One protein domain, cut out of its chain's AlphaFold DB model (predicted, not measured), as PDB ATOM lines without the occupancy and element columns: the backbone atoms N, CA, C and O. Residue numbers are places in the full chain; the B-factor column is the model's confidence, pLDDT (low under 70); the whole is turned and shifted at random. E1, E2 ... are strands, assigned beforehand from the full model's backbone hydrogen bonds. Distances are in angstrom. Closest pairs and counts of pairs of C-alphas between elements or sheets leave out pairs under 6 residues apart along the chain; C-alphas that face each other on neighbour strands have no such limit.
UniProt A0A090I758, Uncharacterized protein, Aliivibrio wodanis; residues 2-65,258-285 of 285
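Overview. This is residues 2 to 65 and 258 to 285 of the 285 residues of an uncharacterized protein of Aliivibrio wodanis (UniProt A0A090I758). Little of this domain is regular: a strongly twisted, branched sheet is built along one long strand, E3, with E1 on one side, E2 and E4 on the other, and E5 beyond E2. Residues 278 to 285 stick out. The 92 printed residues hold no named helix and five strands, E1 to E5, mixed, all strand, with 29 residues named. It is only just loose, close to compact, radius of gyration of the C-alphas 15.1 A, spanning 44 by 35 by 33 A.

Arrangement. E1, residues 9 to 14, is antiparallel to E3, residues 41 to 51; N 11 and O 45 are 2.9 A apart. E2, residues 31 to 34, E3 and E4, residues 57 to 61, form a meander, each the antiparallel neighbour of the one before, in two hairpins; N 33 and O 42 are 2.8 A apart, N 50 and O 58 2.9 A. E5, residues 266 to 268, is parallel to E2; N 267 and O 32 are 2.8 A apart.

Along the chain. E1, 15.8 A long, begins at C-alpha 9 (160.647, 178.146, 180.154). E3 measures 31.6 A. E5 ends at C-alpha 268 (177.523, 177.843, 171.030).

Size, cuts and confidence. Residues 66 to 257 are not printed; C-alphas 65 and 258 are 13.3 A apart. The E1 to E2 link is long. Residues 2 to 7 and 277 to 285 have pLDDT under 70.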
ATOM      1  N   LYS A   2     163.709 160.660 190.664       30.17
ATOM      2  CA  LYS A   2     163.101 161.994 190.529       30.17
ATOM      3  C   LYS A   2     164.022 162.821 189.620       30.17
ATOM      4  O   LYS A   2     164.633 163.788 190.045       30.17
ATOM      5  N   ASN A   3     164.129 162.406 188.356       31.12
ATOM      6  CA  ASN A   3     164.492 163.341 187.294       31.12
ATOM      7  C   ASN A   3     163.252 164.203 187.053       31.12
ATOM      8  O   ASN A   3     162.448 163.923 186.169       31.12
ATOM      9  N   CYS A   4     163.042 165.214 187.897       33.06
ATOM     10  CA  CYS A   4     162.338 166.389 187.411       33.06
ATOM     11  C   CYS A   4     163.340 167.084 186.498       33.06
ATOM     12  O   CYS A   4     164.223 167.791 186.977       33.06
ATOM     13  N   ASN A   5     163.220 166.849 185.191       39.22
ATOM     14  CA  ASN A   5     163.650 167.843 184.222       39.22
ATOM     15  C   ASN A   5     162.858 169.109 184.566       39.22
ATOM     16  O   ASN A   5     161.711 169.253 184.149       39.22
ATOM     17  N   ASN A   6     163.421 169.975 185.409       46.84
ATOM     18  CA  ASN A   6     162.941 171.337 185.589       46.84
ATOM     19  C   ASN A   6     163.233 172.052 184.268       46.84
ATOM     20  O   ASN A   6     164.245 172.739 184.137       46.84
ATOM     21  N   SER A   7     162.401 171.812 183.254       59.22
ATOM     22  CA  SER A   7     162.457 172.557 182.008       59.22
ATOM     23  C   SER A   7     162.083 173.996 182.338       59.22
ATOM     24  O   SER A   7     160.918 174.343 182.544       59.22
ATOM     25  N   LYS A   8     163.104 174.841 182.478       72.94
ATOM     26  CA  LYS A   8     162.901 176.279 182.576       72.94
ATOM     27  C   LYS A   8     162.305 176.750 181.256       72.94
ATOM     28  O   LYS A   8     162.801 176.401 180.187       72.94
ATOM     29  N   SER A   9     161.212 177.498 181.334       85.62
ATOM     30  CA  SER A   9     160.647 178.146 180.154       85.62
ATOM     31  C   SER A   9     161.493 179.366 179.819       85.62
ATOM     32  O   SER A   9     161.930 180.072 180.724       85.62
ATOM     33  N   SER A  10     161.691 179.644 178.538       89.06
ATOM     34  CA  SER A  10     162.436 180.819 178.094       89.06
ATOM     35  C   SER A  10     161.782 181.437 176.867       89.06
ATOM     36  O   SER A  10     161.066 180.762 176.128       89.06
ATOM     37  N   LEU A  11     162.027 182.727 176.653       90.25
ATOM     38  CA  LEU A  11     161.528 183.482 175.511       90.25
ATOM     39  C   LEU A  11     162.686 183.873 174.593       90.25
ATOM     40  O   LEU A  11     163.725 184.326 175.069       90.25
ATOM     41  N   VAL A  12     162.484 183.759 173.280       91.19
ATOM     42  CA  VAL A  12     163.378 184.381 172.297       91.19
ATOM     43  C   VAL A  12     163.071 185.877 172.263       91.19
ATOM     44  O   VAL A  12     162.001 186.288 171.820       91.19
ATOM     45  N   VAL A  13     164.000 186.689 172.762       92.31
ATOM     46  CA  VAL A  13     163.858 188.153 172.896       92.31
ATOM     47  C   VAL A  13     164.618 188.930 171.818       92.31
ATOM     48  O   VAL A  13     164.580 190.157 171.785       92.31
ATOM     49  N   GLY A  14     165.304 188.220 170.925       92.12
ATOM     50  CA  GLY A  14     166.032 188.787 169.798       92.12
ATOM     51  C   GLY A  14     166.793 187.711 169.030       92.12
ATOM     52  O   GLY A  14     166.830 186.551 169.439       92.12
ATOM     53  N   LEU A  15     167.415 188.101 167.920       91.56
ATOM     54  CA  LEU A  15     168.298 187.222 167.144       91.56
ATOM     55  C   LEU A  15     169.773 187.472 167.448       91.56
ATOM     56  O   LEU A  15     170.584 186.568 167.296       91.56
ATOM     57  N   THR A  16     170.123 188.677 167.896       91.19
ATOM     58  CA  THR A  16     171.485 189.065 168.271       91.19
ATOM     59  C   THR A  16     171.449 189.910 169.550       91.19
ATOM     60  O   THR A  16     170.387 190.425 169.909       91.19
ATOM     61  N   PRO A  17     172.588 190.095 170.244       90.81
ATOM     62  CA  PRO A  17     172.685 191.029 171.369       90.81
ATOM     63  C   PRO A  17     172.478 192.496 170.958       90.81
ATOM     64  O   PRO A  17     172.184 193.348 171.797       90.81
ATOM     65  N   HIS A  18     172.648 192.813 169.669       89.94
ATOM     66  CA  HIS A  18     172.596 194.182 169.176       89.94
ATOM     67  C   HIS A  18     171.183 194.764 169.308       89.94
ATOM     68  O   HIS A  18     170.210 194.195 168.820       89.94
ATOM     69  N   GLY A  19     171.076 195.923 169.961       84.94
ATOM     70  CA  GLY A  19     169.797 196.602 170.173       84.94
ATOM     71  C   GLY A  19     168.923 195.999 171.278       84.94
ATOM     72  O   GLY A  19     167.794 196.463 171.454       84.94
ATOM     73  N   TYR A  20     169.420 195.016 172.043       90.69
ATOM     74  CA  TYR A  20     168.702 194.510 173.213       90.69
ATOM     75  C   TYR A  20     168.498 195.629 174.243       90.69
ATOM     76  O   TYR A  20     169.449 196.267 174.698       90.69
ATOM     77  N   LYS A  21     167.239 195.873 174.616       90.56
ATOM     78  CA  LYS A  21     166.874 196.880 175.615       90.56
ATOM     79  C   LYS A  21     166.709 196.211 176.970       90.56
ATOM     80  O   LYS A  21     165.778 195.434 177.169       90.56
ATOM     81  N   ILE A  22     167.581 196.557 177.914       91.69
ATOM     82  CA  ILE A  22     167.463 196.097 179.299       91.69
ATOM     83  C   ILE A  22     166.213 196.736 179.912       91.69
ATOM     84  O   ILE A  22     166.168 197.947 180.127       91.69
ATOM     85  N   SER A  23     165.182 195.924 180.155       90.94
ATOM     86  CA  SER A  23     163.901 196.403 180.695       90.94
ATOM     87  C   SER A  23     163.959 196.691 182.198       90.94
ATOM     88  O   SER A  23     163.313 197.623 182.673       90.94
ATOM     89  N   ASP A  24     164.757 195.924 182.942       94.44
ATOM     90  CA  ASP A  24     164.967 196.087 184.378       94.44
ATOM     91  C   ASP A  24     166.342 195.526 184.770       94.44
ATOM     92  O   ASP A  24     166.702 194.433 184.355       94.44
ATOM     93  N   LEU A  25     167.121 196.231 185.595       94.12
ATOM     94  CA  LEU A  25     168.451 195.763 186.024       94.12
ATOM     95  C   LEU A  25     168.390 194.566 186.993       94.12
ATOM     96  O   LEU A  25     169.406 193.934 187.277       94.12
ATOM     97  N   ARG A  26     167.204 194.251 187.524       95.81
ATOM     98  CA  ARG A  26     166.996 193.181 188.509       95.81
ATOM     99  C   ARG A  26     166.739 191.816 187.883       95.81
ATOM    100  O   ARG A  26     166.648 190.841 188.622       95.81
ATOM    101  N   MET A  27     166.576 191.727 186.567       95.06
ATOM    102  CA  MET A  27     166.402 190.445 185.877       95.06
ATOM    103  C   MET A  27     167.746 189.739 185.654       95.06
ATOM    104  O   MET A  27     168.802 190.372 185.689       95.06
ATOM    105  N   THR A  28     167.722 188.430 185.414       94.31
ATOM    106  CA  THR A  28     168.885 187.712 184.876       94.31
ATOM    107  C   THR A  28     169.226 188.216 183.477       94.31
ATOM    108  O   THR A  28     168.369 188.734 182.757       94.31
ATOM    109  N   LYS A  29     170.488 188.078 183.075       93.31
ATOM    110  CA  LYS A  29     170.897 188.382 181.704       93.31
ATOM    111  C   LYS A  29     170.302 187.352 180.737       93.31
ATOM    112  O   LYS A  29     170.163 186.193 181.132       93.31
ATOM    113  N   PRO A  30     169.964 187.735 179.495       93.94
ATOM    114  CA  PRO A  30     169.699 186.758 178.461       93.94
ATOM    115  C   PRO A  30     171.009 186.069 178.071       93.94
ATOM    116  O   PRO A  30     172.089 186.629 178.266       93.94
ATOM    117  N   THR A  31     170.902 184.901 177.452       92.62
ATOM    118  CA  THR A  31     172.040 184.184 176.873       92.62
ATOM    119  C   THR A  31     171.926 184.195 175.357       92.62
ATOM    120  O   THR A  31     170.873 183.901 174.784       92.62
ATOM    121  N   PHE A  32     173.010 184.577 174.692       92.81
ATOM    122  CA  PHE A  32     173.120 184.582 173.244       92.81
ATOM    123  C   PHE A  32     173.601 183.221 172.744       92.81
ATOM    124  O   PHE A  32     174.743 182.832 172.976       92.81
ATOM    125  N   HIS A  33     172.738 182.510 172.029       91.00
ATOM    126  CA  HIS A  33     173.063 181.243 171.391       91.00
ATOM    127  C   HIS A  33     173.338 181.456 169.906       91.00
ATOM    128  O   HIS A  33     172.532 182.080 169.214       91.00
ATOM    129  N   PHE A  34     174.450 180.926 169.404       90.06
ATOM    130  CA  PHE A  34     174.845 181.075 167.999       90.06
ATOM    131  C   PHE A  34     175.423 179.782 167.424       90.06
ATOM    132  O   PHE A  34     176.022 178.985 168.146       90.06
ATOM    133  N   VAL A  35     175.271 179.581 166.115       88.75
ATOM    134  CA  VAL A  35     175.952 178.511 165.371       88.75
ATOM    135  C   VAL A  35     177.217 179.084 164.727       88.75
ATOM    136  O   VAL A  35     177.175 180.160 164.133       88.75
ATOM    137  N   LYS A  36     178.358 178.388 164.844       84.00
ATOM    138  CA  LYS A  36     179.667 178.879 164.359       84.00
ATOM    139  C   LYS A  36     179.718 179.189 162.863       84.00
ATOM    140  O   LYS A  36     180.475 180.063 162.459       84.00
ATOM    141  N   ASP A  37     178.944 178.472 162.056       85.19
ATOM    142  CA  ASP A  37     178.852 178.686 160.609       85.19
ATOM    143  C   ASP A  37     177.971 179.892 160.229       85.19
ATOM    144  O   ASP A  37     177.839 180.214 159.050       85.19
ATOM    145  N   GLY A  38     177.369 180.566 161.218       79.12
ATOM    146  CA  GLY A  38     176.487 181.712 161.022       79.12
ATOM    147  C   GLY A  38     175.081 181.353 160.539       79.12
ATOM    148  O   GLY A  38     174.303 182.258 160.244       79.12
ATOM    149  N   SER A  39     174.728 180.064 160.473       84.12
ATOM    150  CA  SER A  39     173.425 179.597 159.972       84.12
ATOM    151  C   SER A  39     172.236 180.004 160.847       84.12
ATOM    152  O   SER A  39     171.096 180.000 160.379       84.12
ATOM    153  N   GLY A  40     172.476 180.388 162.102       85.94
ATOM    154  CA  GLY A  40     171.426 180.865 162.987       85.94
ATOM    155  C   GLY A  40     171.921 181.350 164.341       85.94
ATOM    156  O   GLY A  40     173.012 181.006 164.807       85.94
ATOM    157  N   SER A  41     171.079 182.151 164.985       91.75
ATOM    158  CA  SER A  41     171.303 182.634 166.340       91.75
ATOM    159  C   SER A  41     169.997 183.035 167.019       91.75
ATOM    160  O   SER A  41     168.993 183.323 166.364       91.75
ATOM    161  N   MET A  42     170.006 183.051 168.347       92.31
ATOM    162  CA  MET A  42     168.882 183.501 169.157       92.31
ATOM    163  C   MET A  42     169.367 184.070 170.487       92.31
ATOM    164  O   MET A  42     170.327 183.585 171.081       92.31
ATOM    165  N   LEU A  43     168.677 185.093 170.971       93.19
ATOM    166  CA  LEU A  43     168.866 185.657 172.297       93.19
ATOM    167  C   LEU A  43     167.731 185.163 173.193       93.19
ATOM    168  O   LEU A  43     166.563 185.457 172.927       93.19
ATOM    169  N   ILE A  44     168.069 184.395 174.224       92.44
ATOM    170  CA  ILE A  44     167.102 183.688 175.065       92.44
ATOM    171  C   ILE A  44     167.067 184.320 176.453       92.44
ATOM    172  O   ILE A  44     168.104 184.467 177.091       92.44
ATOM    173  N   GLN A  45     165.873 184.644 176.946       93.50
ATOM    174  CA  GLN A  45     165.655 185.140 178.303       93.50
ATOM    175  C   GLN A  45     164.817 184.146 179.111       93.50
ATOM    176  O   GLN A  45     163.714 183.784 178.694       93.50
ATOM    177  N   GLU A  46     165.311 183.734 180.281       92.88
ATOM    178  CA  GLU A  46     164.587 182.810 181.163       92.88
ATOM    179  C   GLU A  46     163.307 183.440 181.740       92.88
ATOM    180  O   GLU A  46     163.294 184.595 182.187       92.88
ATOM    181  N   LEU A  47     162.244 182.636 181.783       93.62
ATOM    182  CA  LEU A  47     160.956 182.935 182.395       93.62
ATOM    183  C   LEU A  47     160.692 182.002 183.577       93.62
ATOM    184  O   LEU A  47     160.985 180.808 183.540       93.62
ATOM    185  N   ASP A  48     160.024 182.542 184.586       93.00
ATOM    186  CA  ASP A  48     159.367 181.760 185.625       93.00
ATOM    187  C   ASP A  48     157.854 181.984 185.556       93.00
ATOM    188  O   ASP A  48     157.376 182.994 185.028       93.00
ATOM    189  N   THR A  49     157.074 181.013 186.028       92.25
ATOM    190  CA  THR A  49     155.613 181.096 186.044       92.25
ATOM    191  C   THR A  49     155.045 180.553 187.341       92.25
ATOM    192  O   THR A  49     155.089 179.354 187.616       92.25
ATOM    193  N   VAL A  50     154.385 181.430 188.090       92.94
ATOM    194  CA  VAL A  50     153.725 181.083 189.348       92.94
ATOM    195  C   VAL A  50     152.217 181.002 189.128       92.94
ATOM    196  O   VAL A  50     151.587 181.913 188.582       92.94
ATOM    197  N   LYS A  51     151.605 179.898 189.568       94.50
ATOM    198  CA  LYS A  51     150.143 179.765 189.628       94.50
ATOM    199  C   LYS A  51     149.635 180.530 190.851       94.50
ATOM    200  O   LYS A  51     149.927 180.136 191.972       94.50
ATOM    201  N   LEU A  52     148.847 181.582 190.635       93.19
ATOM    202  CA  LEU A  52     148.186 182.299 191.731       93.19
ATOM    203  C   LEU A  52     146.988 181.513 192.264       93.19
ATOM    204  O   LEU A  52     146.711 181.507 193.458       93.19
ATOM    205  N   ASN A  53     146.245 180.881 191.355       93.81
ATOM    206  CA  ASN A  53     145.118 180.005 191.653       93.81
ATOM    207  C   ASN A  53     144.837 179.094 190.443       93.81
ATOM    208  O   ASN A  53     145.642 179.012 189.513       93.81
ATOM    209  N   ARG A  54     143.693 178.395 190.445       90.69
ATOM    210  CA  ARG A  54     143.324 177.443 189.383       90.69
ATOM    211  C   ARG A  54     143.249 178.072 187.985       90.69
ATOM    212  O   ARG A  54     143.578 177.384 187.024       90.69
ATOM    213  N   SER A  55     142.836 179.335 187.862       93.19
ATOM    214  CA  SER A  55     142.608 180.004 186.570       93.19
ATOM    215  C   SER A  55     143.627 181.094 186.235       93.19
ATOM    216  O   SER A  55     143.691 181.523 185.087       93.19
ATOM    217  N   ARG A  56     144.438 181.547 187.201       95.75
ATOM    218  CA  ARG A  56     145.378 182.663 187.015       95.75
ATOM    219  C   ARG A  56     146.825 182.245 187.236       95.75
ATOM    220  O   ARG A  56     147.168 181.632 188.250       95.75
ATOM    221  N   LYS A  57     147.683 182.660 186.307       95.69
ATOM    222  CA  LYS A  57     149.140 182.513 186.362       95.69
ATOM    223  C   LYS A  57     149.791 183.878 186.143       95.69
ATOM    224  O   LYS A  57     149.219 184.708 185.441       95.69
ATOM    225  N   ILE A  58     150.960 184.090 186.736       94.56
ATOM    226  CA  ILE A  58     151.855 185.204 186.402       94.56
ATOM    227  C   ILE A  58     153.115 184.595 185.807       94.56
ATOM    228  O   ILE A  58     153.691 183.700 186.421       94.56
ATOM    229  N   SER A  59     153.540 185.110 184.658       93.94
ATOM    230  CA  SER A  59     154.846 184.825 184.070       93.94
ATOM    231  C   SER A  59     155.704 186.085 184.123       93.94
ATOM    232  O   SER A  59     155.205 187.180 183.864       93.94
ATOM    233  N   TYR A  60     156.971 185.943 184.492       94.62
ATOM    234  CA  TYR A  60     157.917 187.051 184.632       94.62
ATOM    235  C   TYR A  60     159.333 186.591 184.278       94.62
ATOM    236  O   TYR A  60     159.632 185.399 184.336       94.62
ATOM    237  N   PHE A  61     160.208 187.530 183.912       94.94
ATOM    238  CA  PHE A  61     161.625 187.221 183.730       94.94
ATOM    239  C   PHE A  61     162.270 186.881 185.066       94.94
ATOM    240  O   PHE A  61     162.059 187.593 186.051       94.94
ATOM    241  N   VAL A  62     163.066 185.812 185.086       94.94
ATOM    242  CA  VAL A  62     163.714 185.332 186.310       94.94
ATOM    243  C   VAL A  62     164.522 186.473 186.950       94.94
ATOM    244  O   VAL A  62     165.334 187.107 186.269       94.94
ATOM    245  N   PRO A  63     164.311 186.782 188.241       96.12
ATOM    246  CA  PRO A  63     165.084 187.808 188.919       96.12
ATOM    247  C   PRO A  63     166.516 187.328 189.176       96.12
ATOM    248  O   PRO A  63     166.751 186.195 189.594       96.12
ATOM    249  N   ASN A  64     167.482 188.225 189.003       96.12
ATOM    250  CA  ASN A  64     168.830 188.045 189.513       96.12
ATOM    251  C   ASN A  64     168.847 188.438 190.997       96.12
ATOM    252  O   ASN A  64     168.615 189.597 191.342       96.12
ATOM    253  N   ASN A  65     169.132 187.484 191.888       96.62
ATOM    254  CA  ASN A  65     169.085 187.738 193.331       96.62
ATOM    255  C   ASN A  65     170.074 188.835 193.769       96.62
ATOM    256  O   ASN A  65     169.725 189.677 194.589       96.62
ATOM    257  N   LEU A 258     174.744 195.806 185.619       90.50
ATOM    258  CA  LEU A 258     175.202 197.089 186.148       90.50
ATOM    259  C   LEU A 258     175.045 198.148 185.057       90.50
ATOM    260  O   LEU A 258     175.108 197.828 183.872       90.50
ATOM    261  N   LYS A 259     174.848 199.415 185.438       80.88
ATOM    262  CA  LYS A 259     174.610 200.505 184.469       80.88
ATOM    263  C   LYS A 259     175.715 200.627 183.420       80.88
ATOM    264  O   LYS A 259     175.417 200.915 182.268       80.88
ATOM    265  N   GLU A 260     176.961 200.396 183.823       82.25
ATOM    266  CA  GLU A 260     178.140 200.503 182.955       82.25
ATOM    267  C   GLU A 260     178.585 199.157 182.358       82.25
ATOM    268  O   GLU A 260     179.511 199.123 181.553       82.25
ATOM    269  N   HIS A 261     177.921 198.046 182.709       82.31
ATOM    270  CA  HIS A 261     178.278 196.702 182.240       82.31
ATOM    271  C   HIS A 261     177.047 195.977 181.687       82.31
ATOM    272  O   HIS A 261     176.258 195.377 182.425       82.31
ATOM    273  N   ALA A 262     176.908 196.030 180.361       80.19
ATOM    274  CA  ALA A 262     175.786 195.465 179.613       80.19
ATOM    275  C   ALA A 262     176.158 194.198 178.819       80.19
ATOM    276  O   ALA A 262     175.447 193.819 177.890       80.19
ATOM    277  N   ASP A 263     177.254 193.531 179.183       85.75
ATOM    278  CA  ASP A 263     177.721 192.353 178.455       85.75
ATOM    279  C   ASP A 263     176.735 191.192 178.588       85.75
ATOM    280  O   ASP A 263     176.324 190.832 179.701       85.75
ATOM    281  N   ILE A 264     176.386 190.606 177.445       89.19
ATOM    282  CA  ILE A 264     175.485 189.462 177.319       89.19
ATOM    283  C   ILE A 264     176.332 188.198 177.131       89.19
ATOM    284  O   ILE A 264     177.144 188.162 176.203       89.19
ATOM    285  N   PRO A 265     176.148 187.162 177.966       89.19
ATOM    286  CA  PRO A 265     176.856 185.906 177.801       89.19
ATOM    287  C   PRO A 265     176.496 185.194 176.506       89.19
ATOM    288  O   PRO A 265     175.351 185.232 176.061       89.19
ATOM    289  N   SER A 266     177.487 184.533 175.908       88.06
ATOM    290  CA  SER A 266     177.350 183.837 174.631       88.06
ATOM    291  C   SER A 266     177.754 182.373 174.730       88.06
ATOM    292  O   SER A 266     178.818 182.065 175.270       88.06
ATOM    293  N   VAL A 267     176.953 181.490 174.139       87.44
ATOM    294  CA  VAL A 267     177.166 180.039 174.137       87.44
ATOM    295  C   VAL A 267     176.931 179.493 172.728       87.44
ATOM    296  O   VAL A 267     176.014 179.913 172.024       87.44
ATOM    297  N   GLU A 268     177.752 178.541 172.296       86.31
ATOM    298  CA  GLU A 268     177.523 177.843 171.030       86.31
ATOM    299  C   GLU A 268     176.259 176.975 171.125       86.31
ATOM    300  O   GLU A 268     176.071 176.215 172.076       86.31
ATOM    301  N   PHE A 269     175.373 177.095 170.141       83.69
ATOM    302  CA  PHE A 269     174.119 176.355 170.105       83.69
ATOM    303  C   PHE A 269     174.362 174.859 169.871       83.69
ATOM    304  O   PHE A 269     175.019 174.465 168.908       83.69
ATOM    305  N   GLN A 270     173.769 174.016 170.720       80.31
ATOM    306  CA  GLN A 270     173.771 172.562 170.563       80.31
ATOM    307  C   GLN A 270     172.337 172.048 170.471       80.31
ATOM    308  O   GLN A 270     171.622 172.029 171.467       80.31
ATOM    309  N   GLN A 271     171.924 171.588 169.287       76.94
ATOM    310  CA  GLN A 271     170.545 171.155 169.022       76.94
ATOM    311  C   GLN A 271     170.023 170.112 170.025       76.94
ATOM    312  O   GLN A 271     168.856 170.153 170.392       76.94
ATOM    313  N   SER A 272     170.882 169.211 170.510       78.94
ATOM    314  CA  SER A 272     170.527 168.181 171.498       78.94
ATOM    315  C   SER A 272     170.060 168.732 172.851       78.94
ATOM    316  O   SER A 272     169.503 167.978 173.646       78.94
ATOM    317  N   GLN A 273     170.284 170.020 173.124       78.19
ATOM    318  CA  GLN A 273     169.930 170.682 174.381       78.19
ATOM    319  C   GLN A 273     168.623 171.486 174.302       78.19
ATOM    320  O   GLN A 273     168.197 172.040 175.314       78.19
ATOM    321  N   PHE A 274     167.978 171.560 173.131       72.06
ATOM    322  CA  PHE A 274     166.796 172.397 172.912       72.06
ATOM    323  C   PHE A 274     165.639 171.612 172.287       72.06
ATOM    324  O   PHE A 274     165.820 170.842 171.347       72.06
ATOM    325  N   GLU A 275     164.425 171.872 172.773       73.25
ATOM    326  CA  GLU A 275     163.173 171.382 172.195       73.25
ATOM    327  C   GLU A 275     162.259 172.576 171.894       73.25
ATOM    328  O   GLU A 275     161.989 173.407 172.764       73.25
ATOM    329  N   VAL A 276     161.777 172.672 170.653       70.25
ATOM    330  CA  VAL A 276     160.805 173.698 170.261       70.25
ATOM    331  C   VAL A 276     159.411 173.207 170.629       70.25
ATOM    332  O   VAL A 276     158.916 172.237 170.062       70.25
ATOM    333  N   THR A 277     158.759 173.904 171.554       67.12
ATOM    334  CA  THR A 277     157.381 173.612 171.958       67.12
ATOM    335  C   THR A 277     156.454 174.724 171.463       67.12
ATOM    336  O   THR A 277     156.639 175.895 171.786       67.12
ATOM    337  N   GLY A 278     155.470 174.379 170.624       65.25
ATOM    338  CA  GLY A 278     154.508 175.334 170.054       65.25
ATOM    339  C   GLY A 278     154.150 175.054 168.593       65.25
ATOM    340  O   GLY A 278     154.747 174.201 167.940       65.25
ATOM    341  N   ASN A 279     153.154 175.771 168.066       64.88
ATOM    342  CA  ASN A 279     152.791 175.698 166.651       64.88
ATOM    343  C   ASN A 279     153.565 176.760 165.854       64.88
ATOM    344  O   ASN A 279     153.211 177.939 165.871       64.88
ATOM    345  N   VAL A 280     154.592 176.321 165.124       65.31
ATOM    346  CA  VAL A 280     155.472 177.188 164.317       65.31
ATOM    347  C   VAL A 280     154.732 177.924 163.190       65.31
ATOM    348  O   VAL A 280     155.197 178.961 162.732       65.31
ATOM    349  N   TYR A 281     153.568 177.420 162.764       62.56
ATOM    350  CA  TYR A 281     152.764 178.002 161.684       62.56
ATOM    351  C   TYR A 281     151.718 179.008 162.167       62.56
ATOM    352  O   TYR A 281     151.244 179.820 161.378       62.56
ATOM    353  N   GLN A 282     151.319 178.947 163.440       60.88
ATOM    354  CA  GLN A 282     150.265 179.812 163.984       60.88
ATOM    355  C   GLN A 282     150.816 180.984 164.807       60.88
ATOM    356  O   GLN A 282     150.071 181.930 165.055       60.88
ATOM    357  N   GLY A 283     152.094 180.940 165.212       55.38
ATOM    358  CA  GLY A 283     152.629 181.851 166.227       55.38
ATOM    359  C   GLY A 283     151.910 181.682 167.576       55.38
ATOM    360  O   GLY A 283     151.050 180.811 167.735       55.38
ATOM    361  N   PHE A 284     152.248 182.501 168.574       47.78
ATOM    362  CA  PHE A 284     151.397 182.621 169.764       47.78
ATOM    363  C   PHE A 284     150.126 183.400 169.381       47.78
ATOM    364  O   PHE A 284     150.233 184.511 168.863       47.78
ATOM    365  N   LYS A 285     148.943 182.816 169.616       42.72
ATOM    366  CA  LYS A 285     147.681 183.569 169.694       42.72
ATOM    367  C   LYS A 285     147.603 184.337 171.005       42.72
ATOM    368  O   LYS A 285     147.995 183.743 172.036       42.72
TER     369      LYS A 285